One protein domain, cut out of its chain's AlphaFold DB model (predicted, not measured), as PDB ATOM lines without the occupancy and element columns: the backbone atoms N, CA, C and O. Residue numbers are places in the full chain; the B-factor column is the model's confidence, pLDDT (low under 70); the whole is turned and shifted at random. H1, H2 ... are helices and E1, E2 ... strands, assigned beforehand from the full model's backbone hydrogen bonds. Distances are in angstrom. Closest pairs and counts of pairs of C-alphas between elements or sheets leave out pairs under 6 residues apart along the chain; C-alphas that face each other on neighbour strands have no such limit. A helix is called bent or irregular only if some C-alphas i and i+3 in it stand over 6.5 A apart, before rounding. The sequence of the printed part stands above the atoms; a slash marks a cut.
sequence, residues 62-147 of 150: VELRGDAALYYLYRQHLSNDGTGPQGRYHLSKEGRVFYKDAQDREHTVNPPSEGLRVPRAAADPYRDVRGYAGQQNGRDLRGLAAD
ATOM      1  N   VAL A  62     -38.576 -13.553  10.216       95.00
ATOM      2  CA  VAL A  62     -37.530 -12.935   9.400       95.00
ATOM      3  C   VAL A  62     -38.192 -12.160   8.274       95.00
ATOM      4  O   VAL A  62     -39.183 -12.601   7.694       95.00
ATOM      5  N   GLU A  63     -37.640 -10.992   7.979       96.19
ATOM      6  CA  GLU A  63     -38.067 -10.182   6.851       96.19
ATOM      7  C   GLU A  63     -37.283 -10.565   5.596       96.19
ATOM      8  O   GLU A  63     -36.053 -10.531   5.595       96.19
ATOM      9  N   LEU A  64     -37.986 -10.929   4.532       96.50
ATOM     10  CA  LEU A  64     -37.417 -11.197   3.218       96.50
ATOM     11  C   LEU A  64     -37.675  -9.999   2.306       96.50
ATOM     12  O   LEU A  64     -38.799  -9.512   2.213       96.50
ATOM     13  N   ARG A  65     -36.646  -9.537   1.601       95.88
ATOM     14  CA  ARG A  65     -36.732  -8.478   0.584       95.88
ATOM     15  C   ARG A  65     -36.141  -8.958  -0.734       95.88
ATOM     16  O   ARG A  65     -35.444  -9.968  -0.759       95.88
ATOM     17  N   GLY A  66     -36.398  -8.219  -1.815       94.75
ATOM     18  CA  GLY A  66     -35.746  -8.433  -3.111       94.75
ATOM     19  C   GLY A  66     -35.779  -9.896  -3.564       94.75
ATOM     20  O   GLY A  66     -36.844 -10.510  -3.605       94.75
ATOM     21  N   ASP A  67     -34.604 -10.452  -3.856       95.50
ATOM     22  CA  ASP A  67     -34.446 -11.812  -4.380       95.50
ATOM     23  C   ASP A  67     -34.944 -12.885  -3.407       95.50
ATOM     24  O   ASP A  67     -35.626 -13.817  -3.825       95.50
ATOM     25  N   ALA A  68     -34.677 -12.752  -2.105       96.19
ATOM     26  CA  ALA A  68     -35.154 -13.710  -1.110       96.19
ATOM     27  C   ALA A  68     -36.691 -13.729  -1.027       96.19
ATOM     28  O   ALA A  68     -37.292 -14.798  -0.919       96.19
ATOM     29  N   ALA A  69     -37.339 -12.563  -1.133       96.75
ATOM     30  CA  ALA A  69     -38.799 -12.483  -1.179       96.75
ATOM     31  C   ALA A  69     -39.361 -13.108  -2.464       96.75
ATOM     32  O   ALA A  69     -40.316 -13.881  -2.406       96.75
ATOM     33  N   LEU A  70     -38.746 -12.821  -3.616       96.50
ATOM     34  CA  LEU A  70     -39.132 -13.421  -4.896       96.50
ATOM     35  C   LEU A  70     -38.981 -14.940  -4.878       96.50
ATOM     36  O   LEU A  70     -39.884 -15.651  -5.314       96.50
ATOM     37  N   TYR A  71     -37.867 -15.447  -4.354       96.25
ATOM     38  CA  TYR A  71     -37.615 -16.881  -4.336       96.25
ATOM     39  C   TYR A  71     -38.543 -17.612  -3.369       96.25
ATOM     40  O   TYR A  71     -39.019 -18.705  -3.678       96.25
ATOM     41  N   TYR A  72     -38.883 -16.979  -2.243       96.38
ATOM     42  CA  TYR A  72     -39.947 -17.463  -1.371       96.38
ATOM     43  C   TYR A  72     -41.281 -17.570  -2.121       96.38
ATOM     44  O   TYR A  72     -41.878 -18.644  -2.137       96.38
ATOM     45  N   LEU A  73     -41.722 -16.502  -2.798       95.56
ATOM     46  CA  LEU A  73     -42.976 -16.499  -3.563       95.56
ATOM     47  C   LEU A  73     -42.987 -17.565  -4.665       95.56
ATOM     48  O   LEU A  73     -43.955 -18.308  -4.790       95.56
ATOM     49  N   TYR A  74     -41.896 -17.690  -5.422       95.88
ATOM     50  CA  TYR A  74     -41.738 -18.739  -6.428       95.88
ATOM     51  C   TYR A  74     -41.953 -20.133  -5.832       95.88
ATOM     52  O   TYR A  74     -42.744 -20.912  -6.357       95.88
ATOM     53  N   ARG A  75     -41.305 -20.431  -4.700       95.12
ATOM     54  CA  ARG A  75     -41.418 -21.734  -4.029       95.12
ATOM     55  C   ARG A  75     -42.830 -22.003  -3.507       95.12
ATOM     56  O   ARG A  75     -43.272 -23.142  -3.587       95.12
ATOM     57  N   GLN A  76     -43.540 -20.981  -3.022       95.38
ATOM     58  CA  GLN A  76     -44.943 -21.112  -2.596       95.38
ATOM     59  C   GLN A  76     -45.883 -21.440  -3.765       95.38
ATOM     60  O   GLN A  76     -46.866 -22.145  -3.578       95.38
ATOM     61  N   HIS A  77     -45.565 -20.958  -4.967       96.00
ATOM     62  CA  HIS A  77     -46.383 -21.134  -6.169       96.00
ATOM     63  C   HIS A  77     -45.884 -22.248  -7.100       96.00
ATOM     64  O   HIS A  77     -46.442 -22.445  -8.178       96.00
ATOM     65  N   LEU A  78     -44.842 -22.991  -6.721       92.00
ATOM     66  CA  LEU A  78     -44.233 -24.003  -7.585       92.00
ATOM     67  C   LEU A  78     -45.204 -25.150  -7.907       92.00
ATOM     68  O   LEU A  78     -45.251 -25.638  -9.036       92.00
ATOM     69  N   SER A  79     -45.996 -25.554  -6.914       92.50
ATOM     70  CA  SER A  79     -46.952 -26.662  -7.009       92.50
ATOM     71  C   SER A  79     -48.386 -26.212  -7.277       92.50
ATOM     72  O   SER A  79     -49.277 -27.054  -7.305       92.50
ATOM     73  N   ASN A  80     -48.626 -24.914  -7.474       94.38
ATOM     74  CA  ASN A  80     -49.964 -24.439  -7.795       94.38
ATOM     75  C   ASN A  80     -50.358 -24.905  -9.197       94.38
ATOM     76  O   ASN A  80     -49.546 -24.899 -10.132       94.38
ATOM     77  N   ASP A  81     -51.625 -25.277  -9.328       90.38
ATOM     78  CA  ASP A  81     -52.244 -25.593 -10.603       90.38
ATOM     79  C   ASP A  81     -53.025 -24.377 -11.106       90.38
ATOM     80  O   ASP A  81     -53.719 -23.698 -10.349       90.38
ATOM     81  N   GLY A  82     -52.897 -24.093 -12.401       91.75
ATOM     82  CA  GLY A  82     -53.571 -22.979 -13.061       91.75
ATOM     83  C   GLY A  82     -52.654 -21.822 -13.455       91.75
ATOM     84  O   GLY A  82     -51.432 -21.857 -13.293       91.75
ATOM     85  N   THR A  83     -53.281 -20.794 -14.020       94.50
ATOM     86  CA  THR A  83     -52.636 -19.623 -14.628       94.50
ATOM     87  C   THR A  83     -52.942 -18.342 -13.852       94.50
ATOM     88  O   THR A  83     -53.916 -18.264 -13.106       94.50
ATOM     89  N   GLY A  84     -52.163 -17.294 -14.099       94.81
ATOM     90  CA  GLY A  84     -52.354 -15.967 -13.524       94.81
ATOM     91  C   GLY A  84     -51.630 -15.774 -12.185       94.81
ATOM     92  O   GLY A  84     -50.833 -16.620 -11.783       94.81
ATOM     93  N   PRO A  85     -51.926 -14.679 -11.461       94.44
ATOM     94  CA  PRO A  85     -51.221 -14.305 -10.227       94.44
ATOM     95  C   PRO A  85     -51.317 -15.333  -9.091       94.44
ATOM     96  O   PRO A  85     -50.540 -15.283  -8.149       94.44
ATOM     97  N   GLN A  86     -52.303 -16.229  -9.138       95.00
ATOM     98  CA  GLN A  86     -52.495 -17.288  -8.140       95.00
ATOM     99  C   GLN A  86     -52.017 -18.660  -8.637       95.00
ATOM    100  O   GLN A  86     -51.961 -19.616  -7.865       95.00
ATOM    101  N   GLY A  87     -51.669 -18.755  -9.922       95.69
ATOM    102  CA  GLY A  87     -51.224 -19.982 -10.563       95.69
ATOM    103  C   GLY A  87     -49.752 -20.280 -10.301       95.69
ATOM    104  O   GLY A  87     -49.159 -19.805  -9.326       95.69
ATOM    105  N   ARG A  88     -49.165 -21.074 -11.198       96.44
ATOM    106  CA  ARG A  88     -47.762 -21.478 -11.105       96.44
ATOM    107  C   ARG A  88     -46.807 -20.330 -11.405       96.44
ATOM    108  O   ARG A  88     -46.977 -19.605 -12.386       96.44
ATOM    109  N   TYR A  89     -45.769 -20.207 -10.582       96.75
ATOM    110  CA  TYR A  89     -44.665 -19.283 -10.831       96.75
ATOM    111  C   TYR A  89     -43.473 -20.017 -11.439       96.75
ATOM    112  O   TYR A  89     -43.222 -21.192 -11.174       96.75
ATOM    113  N   HIS A  90     -42.714 -19.286 -12.243       95.19
ATOM    114  CA  HIS A  90     -41.538 -19.745 -12.959       95.19
ATOM    115  C   HIS A  90     -40.360 -18.829 -12.642       95.19
ATOM    116  O   HIS A  90     -40.536 -17.631 -12.413       95.19
ATOM    117  N   LEU A  91     -39.158 -19.397 -12.651       95.00
ATOM    118  CA  LEU A  91     -37.912 -18.666 -12.478       95.00
ATOM    119  C   LEU A  91     -37.138 -18.683 -13.798       95.00
ATOM    120  O   LEU A  91     -36.880 -19.748 -14.357       95.00
ATOM    121  N   SER A  92     -36.782 -17.507 -14.310       93.25
ATOM    122  CA  SER A  92     -35.968 -17.375 -15.518       93.25
ATOM    123  C   SER A  92     -34.481 -17.585 -15.208       93.25
ATOM    124  O   SER A  92     -34.041 -17.482 -14.062       93.25
ATOM    125  N   LYS A  93     -33.666 -17.832 -16.240       91.19
ATOM    126  CA  LYS A  93     -32.205 -17.979 -16.081       91.19
ATOM    127  C   LYS A  93     -31.543 -16.696 -15.571       91.19
ATOM    128  O   LYS A  93     -30.537 -16.756 -14.870       91.19
ATOM    129  N   GLU A  94     -32.137 -15.549 -15.881       92.12
ATOM    130  CA  GLU A  94     -31.724 -14.216 -15.435       92.12
ATOM    131  C   GLU A  94     -32.216 -13.890 -14.014       92.12
ATOM    132  O   GLU A  94     -31.996 -12.781 -13.534       92.12
ATOM    133  N   GLY A  95     -32.872 -14.836 -13.333       92.06
ATOM    134  CA  GLY A  95     -33.331 -14.672 -11.959       92.06
ATOM    135  C   GLY A  95     -34.641 -13.897 -11.814       92.06
ATOM    136  O   GLY A  95     -34.952 -13.439 -10.716       92.06
ATOM    137  N   ARG A  96     -35.422 -13.733 -12.892       94.62
ATOM    138  CA  ARG A  96     -36.754 -13.117 -12.798       94.62
ATOM    139  C   ARG A  96     -37.790 -14.162 -12.416       94.62
ATOM    140  O   ARG A  96     -37.851 -15.217 -13.043       94.62
ATOM    141  N   VAL A  97     -38.653 -13.838 -11.460       96.38
ATOM    142  CA  VAL A  97     -39.851 -14.638 -11.183       96.38
ATOM    143  C   VAL A  97     -41.004 -14.104 -12.025       96.38
ATOM    144  O   VAL A  97     -41.214 -12.895 -12.096       96.38
ATOM    145  N   PHE A  98     -41.743 -14.990 -12.683       97.00
ATOM    146  CA  PHE A  98     -42.889 -14.629 -13.514       97.00
ATOM    147  C   PHE A  98     -43.975 -15.703 -13.455       97.00
ATOM    148  O   PHE A  98     -43.704 -16.852 -13.117       97.00
ATOM    149  N   TYR A  99     -45.204 -15.342 -13.802       97.25
ATOM    150  CA  TYR A  99     -46.295 -16.291 -14.031       97.25
ATOM    151  C   TYR A  99     -46.823 -16.141 -15.453       97.25
ATOM    152  O   TYR A  99     -46.598 -15.117 -16.104       97.25
ATOM    153  N   LYS A 100     -47.541 -17.155 -15.930       96.81
ATOM    154  CA  LYS A 100     -48.247 -17.100 -17.209       96.81
ATOM    155  C   LYS A 100     -49.735 -16.891 -16.995       96.81
ATOM    156  O   LYS A 100     -50.319 -17.551 -16.137       96.81
ATOM    157  N   ASP A 101     -50.348 -15.964 -17.725       96.81
ATOM    158  CA  ASP A 101     -51.804 -15.785 -17.703       96.81
ATOM    159  C   ASP A 101     -52.536 -16.841 -18.552       96.81
ATOM    160  O   ASP A 101     -51.927 -17.757 -19.105       96.81
ATOM    161  N   ALA A 102     -53.864 -16.738 -18.638       96.44
ATOM    162  CA  ALA A 102     -54.687 -17.674 -19.407       96.44
ATOM    163  C   ALA A 102     -54.412 -17.632 -20.926       96.44
ATOM    164  O   ALA A 102     -54.854 -18.519 -21.651       96.44
ATOM    165  N   GLN A 103     -53.705 -16.608 -21.411       97.19
ATOM    166  CA  GLN A 103     -53.277 -16.447 -22.799       97.19
ATOM    167  C   GLN A 103     -51.799 -16.834 -23.000       97.19
ATOM    168  O   GLN A 103     -51.220 -16.493 -24.027       97.19
ATOM    169  N   ASP A 104     -51.190 -17.524 -22.029       95.50
ATOM    170  CA  ASP A 104     -49.770 -17.909 -22.001       95.50
ATOM    171  C   ASP A 104     -48.791 -16.715 -22.019       95.50
ATOM    172  O   ASP A 104     -47.604 -16.875 -22.305       95.50
ATOM    173  N   ARG A 105     -49.245 -15.499 -21.680       96.94
ATOM    174  CA  ARG A 105     -48.371 -14.316 -21.628       96.94
ATOM    175  C   ARG A 105     -47.640 -14.252 -20.298       96.94
ATOM    176  O   ARG A 105     -48.241 -14.456 -19.242       96.94
ATOM    177  N   GLU A 106     -46.354 -13.923 -20.350       97.25
ATOM    178  CA  GLU A 106     -45.514 -13.789 -19.163       97.25
ATOM    179  C   GLU A 106     -45.744 -12.456 -18.449       97.25
ATOM    180  O   GLU A 106     -45.654 -11.381 -19.044       97.25
ATOM    181  N   HIS A 107     -45.952 -12.531 -17.138       97.56
ATOM    182  CA  HIS A 107     -46.058 -11.377 -16.253       97.56
ATOM    183  C   HIS A 107     -44.999 -11.482 -15.167       97.56
ATOM    184  O   HIS A 107     -44.975 -12.443 -14.399       97.56
ATOM    185  N   THR A 108     -44.105 -10.495 -15.106       96.69
ATOM    186  CA  THR A 108     -43.038 -10.472 -14.097       96.69
ATOM    187  C   THR A 108     -43.622 -10.153 -12.724       96.69
ATOM    188  O   THR A 108     -44.414  -9.224 -12.568       96.69
ATOM    189  N   VAL A 109     -43.212 -10.929 -11.725       96.38
ATOM    190  CA  VAL A 109     -43.547 -10.712 -10.320       96.38
ATOM    191  C   VAL A 109     -42.532  -9.743  -9.733       96.38
ATOM    192  O   VAL A 109     -41.325  -9.947  -9.856       96.38
ATOM    193  N   ASN A 110     -43.023  -8.705  -9.064       93.25
ATOM    194  CA  ASN A 110     -42.179  -7.766  -8.336       93.25
ATOM    195  C   ASN A 110     -42.100  -8.164  -6.855       93.25
ATOM    196  O   ASN A 110     -43.108  -8.606  -6.294       93.25
ATOM    197  N   PRO A 111     -40.936  -8.005  -6.200       87.44
ATOM    198  CA  PRO A 111     -40.843  -8.212  -4.764       87.44
ATOM    199  C   PRO A 111     -41.699  -7.170  -4.027       87.44
ATOM    200  O   PRO A 111     -41.728  -6.012  -4.451       87.44
ATOM    201  N   PRO A 112     -42.347  -7.535  -2.907       87.56
ATOM    202  CA  PRO A 112     -43.015  -6.568  -2.041       87.56
ATOM    203  C   PRO A 112     -42.028  -5.497  -1.563       87.56
ATOM    204  O   PRO A 112     -40.967  -5.828  -1.023       87.56
ATOM    205  N   SER A 113     -42.373  -4.222  -1.748       87.00
ATOM    206  CA  SER A 113     -41.503  -3.088  -1.400       87.00
ATOM    207  C   SER A 113     -41.270  -2.984   0.108       87.00
ATOM    208  O   SER A 113     -40.169  -2.674   0.558       87.00
ATOM    209  N   GLU A 114     -42.301  -3.283   0.896       90.62
ATOM    210  CA  GLU A 114     -42.258  -3.349   2.355       90.62
ATOM    211  C   GLU A 114     -41.522  -4.586   2.900       90.62
ATOM    212  O   GLU A 114     -41.202  -4.636   4.087       90.62
ATOM    213  N   GLY A 115     -41.212  -5.561   2.039       91.69
ATOM    214  CA  GLY A 115     -40.688  -6.864   2.434       91.69
ATOM    215  C   GLY A 115     -41.764  -7.808   2.982       91.69
ATOM    216  O   GLY A 115     -42.887  -7.423   3.293       91.69
ATOM    217  N   LEU A 116     -41.415  -9.085   3.098       94.69
ATOM    218  CA  LEU A 116     -42.309 -10.140   3.558       94.69
ATOM    219  C   LEU A 116     -41.828 -10.683   4.903       94.69
ATOM    220  O   LEU A 116     -40.732 -11.234   4.996       94.69
ATOM    221  N   ARG A 117     -42.649 -10.572   5.948       95.25
ATOM    222  CA  ARG A 117     -42.356 -11.194   7.245       95.25
ATOM    223  C   ARG A 117     -42.854 -12.629   7.250       95.25
ATOM    224  O   ARG A 117     -44.058 -12.864   7.210       95.25
ATOM    225  N   VAL A 118     -41.929 -13.577   7.336       93.69
ATOM    226  CA  VAL A 118     -42.241 -15.010   7.385       93.69
ATOM    227  C   VAL A 118     -41.658 -15.638   8.651       93.69
ATOM    228  O   VAL A 118     -40.694 -15.109   9.211       93.69
ATOM    229  N   PRO A 119     -42.202 -16.765   9.138       94.81
ATOM    230  CA  PRO A 119     -41.589 -17.503  10.236       94.81
ATOM    231  C   PRO A 119     -40.139 -17.868   9.907       94.81
ATOM    232  O   PRO A 119     -39.842 -18.285   8.789       94.81
ATOM    233  N   ARG A 120     -39.231 -17.770  10.882       90.88
ATOM    234  CA  ARG A 120     -37.800 -18.069  10.695       90.88
ATOM    235  C   ARG A 120     -37.568 -19.448  10.077       90.88
ATOM    236  O   ARG A 120     -36.727 -19.570   9.200       90.88
ATOM    237  N   ALA A 121     -38.345 -20.453  10.482       91.12
ATOM    238  CA  ALA A 121     -38.263 -21.801   9.917       91.12
ATOM    239  C   ALA A 121     -38.569 -21.836   8.409       91.12
ATOM    240  O   ALA A 121     -37.913 -22.558   7.668       91.12
ATOM    241  N   ALA A 122     -39.527 -21.027   7.948       92.19
ATOM    242  CA  ALA A 122     -39.829 -20.885   6.528       92.19
ATOM    243  C   ALA A 122     -38.778 -20.030   5.802       92.19
ATOM    244  O   ALA A 122     -38.562 -20.225   4.615       92.19
ATOM    245  N   ALA A 123     -38.116 -19.103   6.502       93.69
ATOM    246  CA  ALA A 123     -37.054 -18.268   5.943       93.69
ATOM    247  C   ALA A 123     -35.703 -18.991   5.818       93.69
ATOM    248  O   ALA A 123     -34.895 -18.612   4.975       93.69
ATOM    249  N   ASP A 124     -35.427 -19.979   6.674       92.69
ATOM    250  CA  ASP A 124     -34.117 -20.634   6.801       92.69
ATOM    251  C   ASP A 124     -33.487 -21.092   5.469       92.69
ATOM    252  O   ASP A 124     -32.294 -20.834   5.273       92.69
ATOM    253  N   PRO A 125     -34.253 -21.659   4.510       93.81
ATOM    254  CA  PRO A 125     -33.714 -22.069   3.212       93.81
ATOM    255  C   PRO A 125     -33.177 -20.922   2.349       93.81
ATOM    256  O   PRO A 125     -32.493 -21.186   1.369       93.81
ATOM    257  N   TYR A 126     -33.497 -19.671   2.682       94.50
ATOM    258  CA  TYR A 126     -33.162 -18.481   1.897       94.50
ATOM    259  C   TYR A 126     -32.049 -17.641   2.536       94.50
ATOM    260  O   TYR A 126     -31.796 -16.526   2.090       94.50
ATOM    261  N   ARG A 127     -31.401 -18.136   3.600       94.19
ATOM    262  CA  ARG A 127     -30.388 -17.394   4.379       94.19
ATOM    263  C   ARG A 127     -29.167 -16.940   3.577       94.19
ATOM    264  O   ARG A 127     -28.483 -16.008   3.983       94.19
ATOM    265  N   ASP A 128     -28.866 -17.628   2.483       93.94
ATOM    266  CA  ASP A 128     -27.759 -17.343   1.572       93.94
ATOM    267  C   ASP A 128     -28.169 -16.433   0.405       93.94
ATOM    268  O   ASP A 128     -27.308 -15.991  -0.357       93.94
ATOM    269  N   VAL A 129     -29.464 -16.133   0.271       95.31
ATOM    270  CA  VAL A 129     -30.028 -15.319  -0.807       95.31
ATOM    271  C   VAL A 129     -30.088 -13.856  -0.392       95.31
ATOM    272  O   VAL A 129     -30.477 -13.502   0.725       95.31
ATOM    273  N   ARG A 130     -29.742 -12.981  -1.334       95.25
ATOM    274  CA  ARG A 130     -29.813 -11.535  -1.154       95.25
ATOM    275  C   ARG A 130     -31.215 -11.092  -0.735       95.25
ATOM    276  O   ARG A 130     -32.210 -11.434  -1.366       95.25
ATOM    277  N   GLY A 131     -31.286 -10.282   0.315       93.12
ATOM    278  CA  GLY A 131     -32.530  -9.764   0.880       93.12
ATOM    279  C   GLY A 131     -33.059 -10.542   2.086       93.12
ATOM    280  O   GLY A 131     -34.043 -10.106   2.687       93.12
ATOM    281  N   TYR A 132     -32.410 -11.638   2.493       94.94
ATOM    282  CA  TYR A 132     -32.691 -12.278   3.778       94.94
ATOM    283  C   TYR A 132     -32.391 -11.320   4.935       94.94
ATOM    284  O   TYR A 132     -31.315 -10.731   4.992       94.94
ATOM    285  N   ALA A 133     -33.338 -11.142   5.858       93.31
ATOM    286  CA  ALA A 133     -33.251 -10.176   6.958       93.31
ATOM    287  C   ALA A 133     -32.870  -8.751   6.494       93.31
ATOM    288  O   ALA A 133     -32.142  -8.034   7.187       93.31
ATOM    289  N   GLY A 134     -33.313  -8.360   5.290       87.62
ATOM    290  CA  GLY A 134     -33.004  -7.066   4.673       87.62
ATOM    291  C   GLY A 134     -31.540  -6.872   4.257       87.62
ATOM    292  O   GLY A 134     -31.158  -5.764   3.882       87.62
ATOM    293  N   GLN A 135     -30.715  -7.918   4.318       91.19
ATOM    294  CA  GLN A 135     -29.306  -7.838   3.956       91.19
ATOM    295  C   GLN A 135     -29.121  -7.735   2.434       91.19
ATOM    296  O   GLN A 135     -29.910  -8.274   1.664       91.19
ATOM    297  N   GLN A 136     -28.062  -7.059   1.981       89.56
ATOM    298  CA  GLN A 136     -27.759  -6.906   0.546       89.56
ATOM    299  C   GLN A 136     -26.696  -7.885   0.028       89.56
ATOM    300  O   GLN A 136     -26.469  -7.969  -1.177       89.56
ATOM    301  N   ASN A 137     -26.033  -8.610   0.926       87.38
ATOM    302  CA  ASN A 137     -25.108  -9.684   0.583       87.38
ATOM    303  C   ASN A 137     -25.871 -10.988   0.295       87.38
ATOM    304  O   ASN A 137     -27.040 -11.120   0.642       87.38
ATOM    305  N   GLY A 138     -25.193 -11.948  -0.332       90.81
ATOM    306  CA  GLY A 138     -25.772 -13.238  -0.710       90.81
ATOM    307  C   GLY A 138     -25.835 -13.435  -2.222       90.81
ATOM    308  O   GLY A 138     -25.458 -12.553  -2.997       90.81
ATOM    309  N   ARG A 139     -26.289 -14.618  -2.636       94.12
ATOM    310  CA  ARG A 139     -26.520 -14.944  -4.048       94.12
ATOM    311  C   ARG A 139     -27.808 -14.290  -4.543       94.12
ATOM    312  O   ARG A 139     -28.766 -14.146  -3.785       94.12
ATOM    313  N   ASP A 140     -27.835 -13.929  -5.817       93.56
ATOM    314  CA  ASP A 140     -29.083 -13.612  -6.511       93.56
ATOM    315  C   ASP A 140     -29.692 -14.885  -7.124       93.56
ATOM    316  O   ASP A 140     -29.210 -16.001  -6.897       93.56
ATOM    317  N   LEU A 141     -30.785 -14.723  -7.873       93.19
ATOM    318  CA  LEU A 141     -31.512 -15.850  -8.457       93.19
ATOM    319  C   LEU A 141     -31.017 -16.262  -9.849       93.19
ATOM    320  O   LEU A 141     -31.609 -17.143 -10.475       93.19
ATOM    321  N   ARG A 142     -29.952 -15.641 -10.367       93.62
ATOM    322  CA  ARG A 142     -29.421 -15.983 -11.690       93.62
ATOM    323  C   ARG A 142     -28.858 -17.397 -11.667       93.62
ATOM    324  O   ARG A 142     -28.176 -17.803 -10.730       93.62
ATOM    325  N   GLY A 143     -29.161 -18.163 -12.710       84.06
ATOM    326  CA  GLY A 143     -28.717 -19.551 -12.851       84.06
ATOM    327  C   GLY A 143     -29.479 -20.582 -12.007       84.06
ATOM    328  O   GLY A 143     -29.406 -21.759 -12.335       84.06
ATOM    329  N   LEU A 144     -30.289 -20.176 -11.016       85.06
ATOM    330  CA  LEU A 144     -31.064 -21.108 -10.175       85.06
ATOM    331  C   LEU A 144     -32.082 -21.947 -10.955       85.06
ATOM    332  O   LEU A 144     -32.368 -23.078 -10.576       85.06
ATOM    333  N   ALA A 145     -32.604 -21.416 -12.062       72.69
ATOM    334  CA  ALA A 145     -33.530 -22.144 -12.928       72.69
ATOM    335  C   ALA A 145     -32.916 -23.426 -13.525       72.69
ATOM    336  O   ALA A 145     -33.652 -24.337 -13.888       72.69
ATOM    337  N   ALA A 146     -31.585 -23.497 -13.643       62.91
ATOM    338  CA  ALA A 146     -30.897 -24.687 -14.137       62.91
ATOM    339  C   ALA A 146     -30.699 -25.755 -13.046       62.91
ATOM    340  O   ALA A 146     -30.661 -26.938 -13.369       62.91
ATOM    341  N   ASP A 147     -30.593 -25.350 -11.776       59.94
ATOM    342  CA  ASP A 147     -30.403 -26.257 -10.637       59.94
ATOM    343  C   ASP A 147     -31.716 -26.910 -10.164       59.94
ATOM    344  O   ASP A 147     -31.688 -28.044  -9.699       59.94
TER     345      ASP A 147
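Overview. This is residues 62 to 147 of the 150 residues of an uncharacterized protein of Deltaproteobacteria bacterium (UniProt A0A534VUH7). A small three-stranded sheet, E2 E3 E4, and a two-stranded ribbon, E1 and E5, stand at opposite ends of the domain, with helix H1 in the middle between them. The short helix H2 packs beside the ribbon at E1, and two long stretches without a named element, residues 77 to 88 and 127 to 143, make up much of the rest. The printed part has 86 residues with three named helices and five named strands, in the order E1 H1 E2 E3 E4 E5 H2 H3; both sheets are antiparallel, and the larger has the order E2 - E3 - E4. The class is mixed, helices and strands, with 39 residues, under half, in named elements. The whole is compact, with a radius of gyration of the C-alphas of 12.6 A, and only just elongated, spanning 37 by 24 by 22 A.

Along the chain. The larger sheet holds E2, residues 89 to 91, E3, residues 97 to 100 and 10.6 A long, and E4, residues 106 to 108. H1, residues 66 to 76, is 15.7 A long and begins at C-alpha 66 at (-35.746, -8.433, -3.111). E1, residues 62 to 64, begins at C-alpha 62 at (-37.530, -12.935, 9.400). E5, residues 116 to 119, and H2, residues 120 to 126, are each 10.0 A long. H3, residues 144 to 147, ends at C-alpha 147 at (-30.403, -26.257, -10.637).

Arrangement. E2, E3 and E4 form a meander, each strand the antiparallel neighbour of the one before, and both successive pairs are hairpins. N 90 and O 98 are 2.8 A apart across E2 and E3, and N 107 and O 99 are 2.9 A apart across E3 and E4, within hydrogen-bond range. H1 is on one face of this sheet, two layers, a helix layer over a strand layer, at a height over the sheet of 8.8 A. It lies over E2 and runs slantwise to the strands, at 44 degrees to E2 on the local plane; the closest C-alphas of the two are those of Tyr 74 and Tyr 89, 5.3 A apart. H3 only grazes the sheet, with residues 144 to 146. The closest C-alphas of H1 and E5 are those of Ala 69 and Leu 116, 6.3 A apart. E1 and E5 are antiparallel, with N 62 and O 118 within hydrogen-bond range at 2.8 A. H1 and H2 touch, closest at the C-alphas of Ala 68 and Tyr 126, 6.0 A apart, and are only just about perpendicular at 72 degrees. H2 is irregular: C-alphas 122 and 125 are 7.1 A apart. In H1 every O i to N i+4 pair is within hydrogen-bond range, in H2 1 of 3, beside 2 of 4 O i to N i+3 pairs, and H3 is too short for an O i to N i+4 pair.

Size, cuts and confidence. The two C-alphas farthest apart, those of Gln 103 and Asn 137, are 37.2 A apart. The printed part has no cut. The links from H1 to E2 and from H2 to H3 are long. Mean pLDDT of the printed part is 92.8, and residues 146 to 147 are under 70.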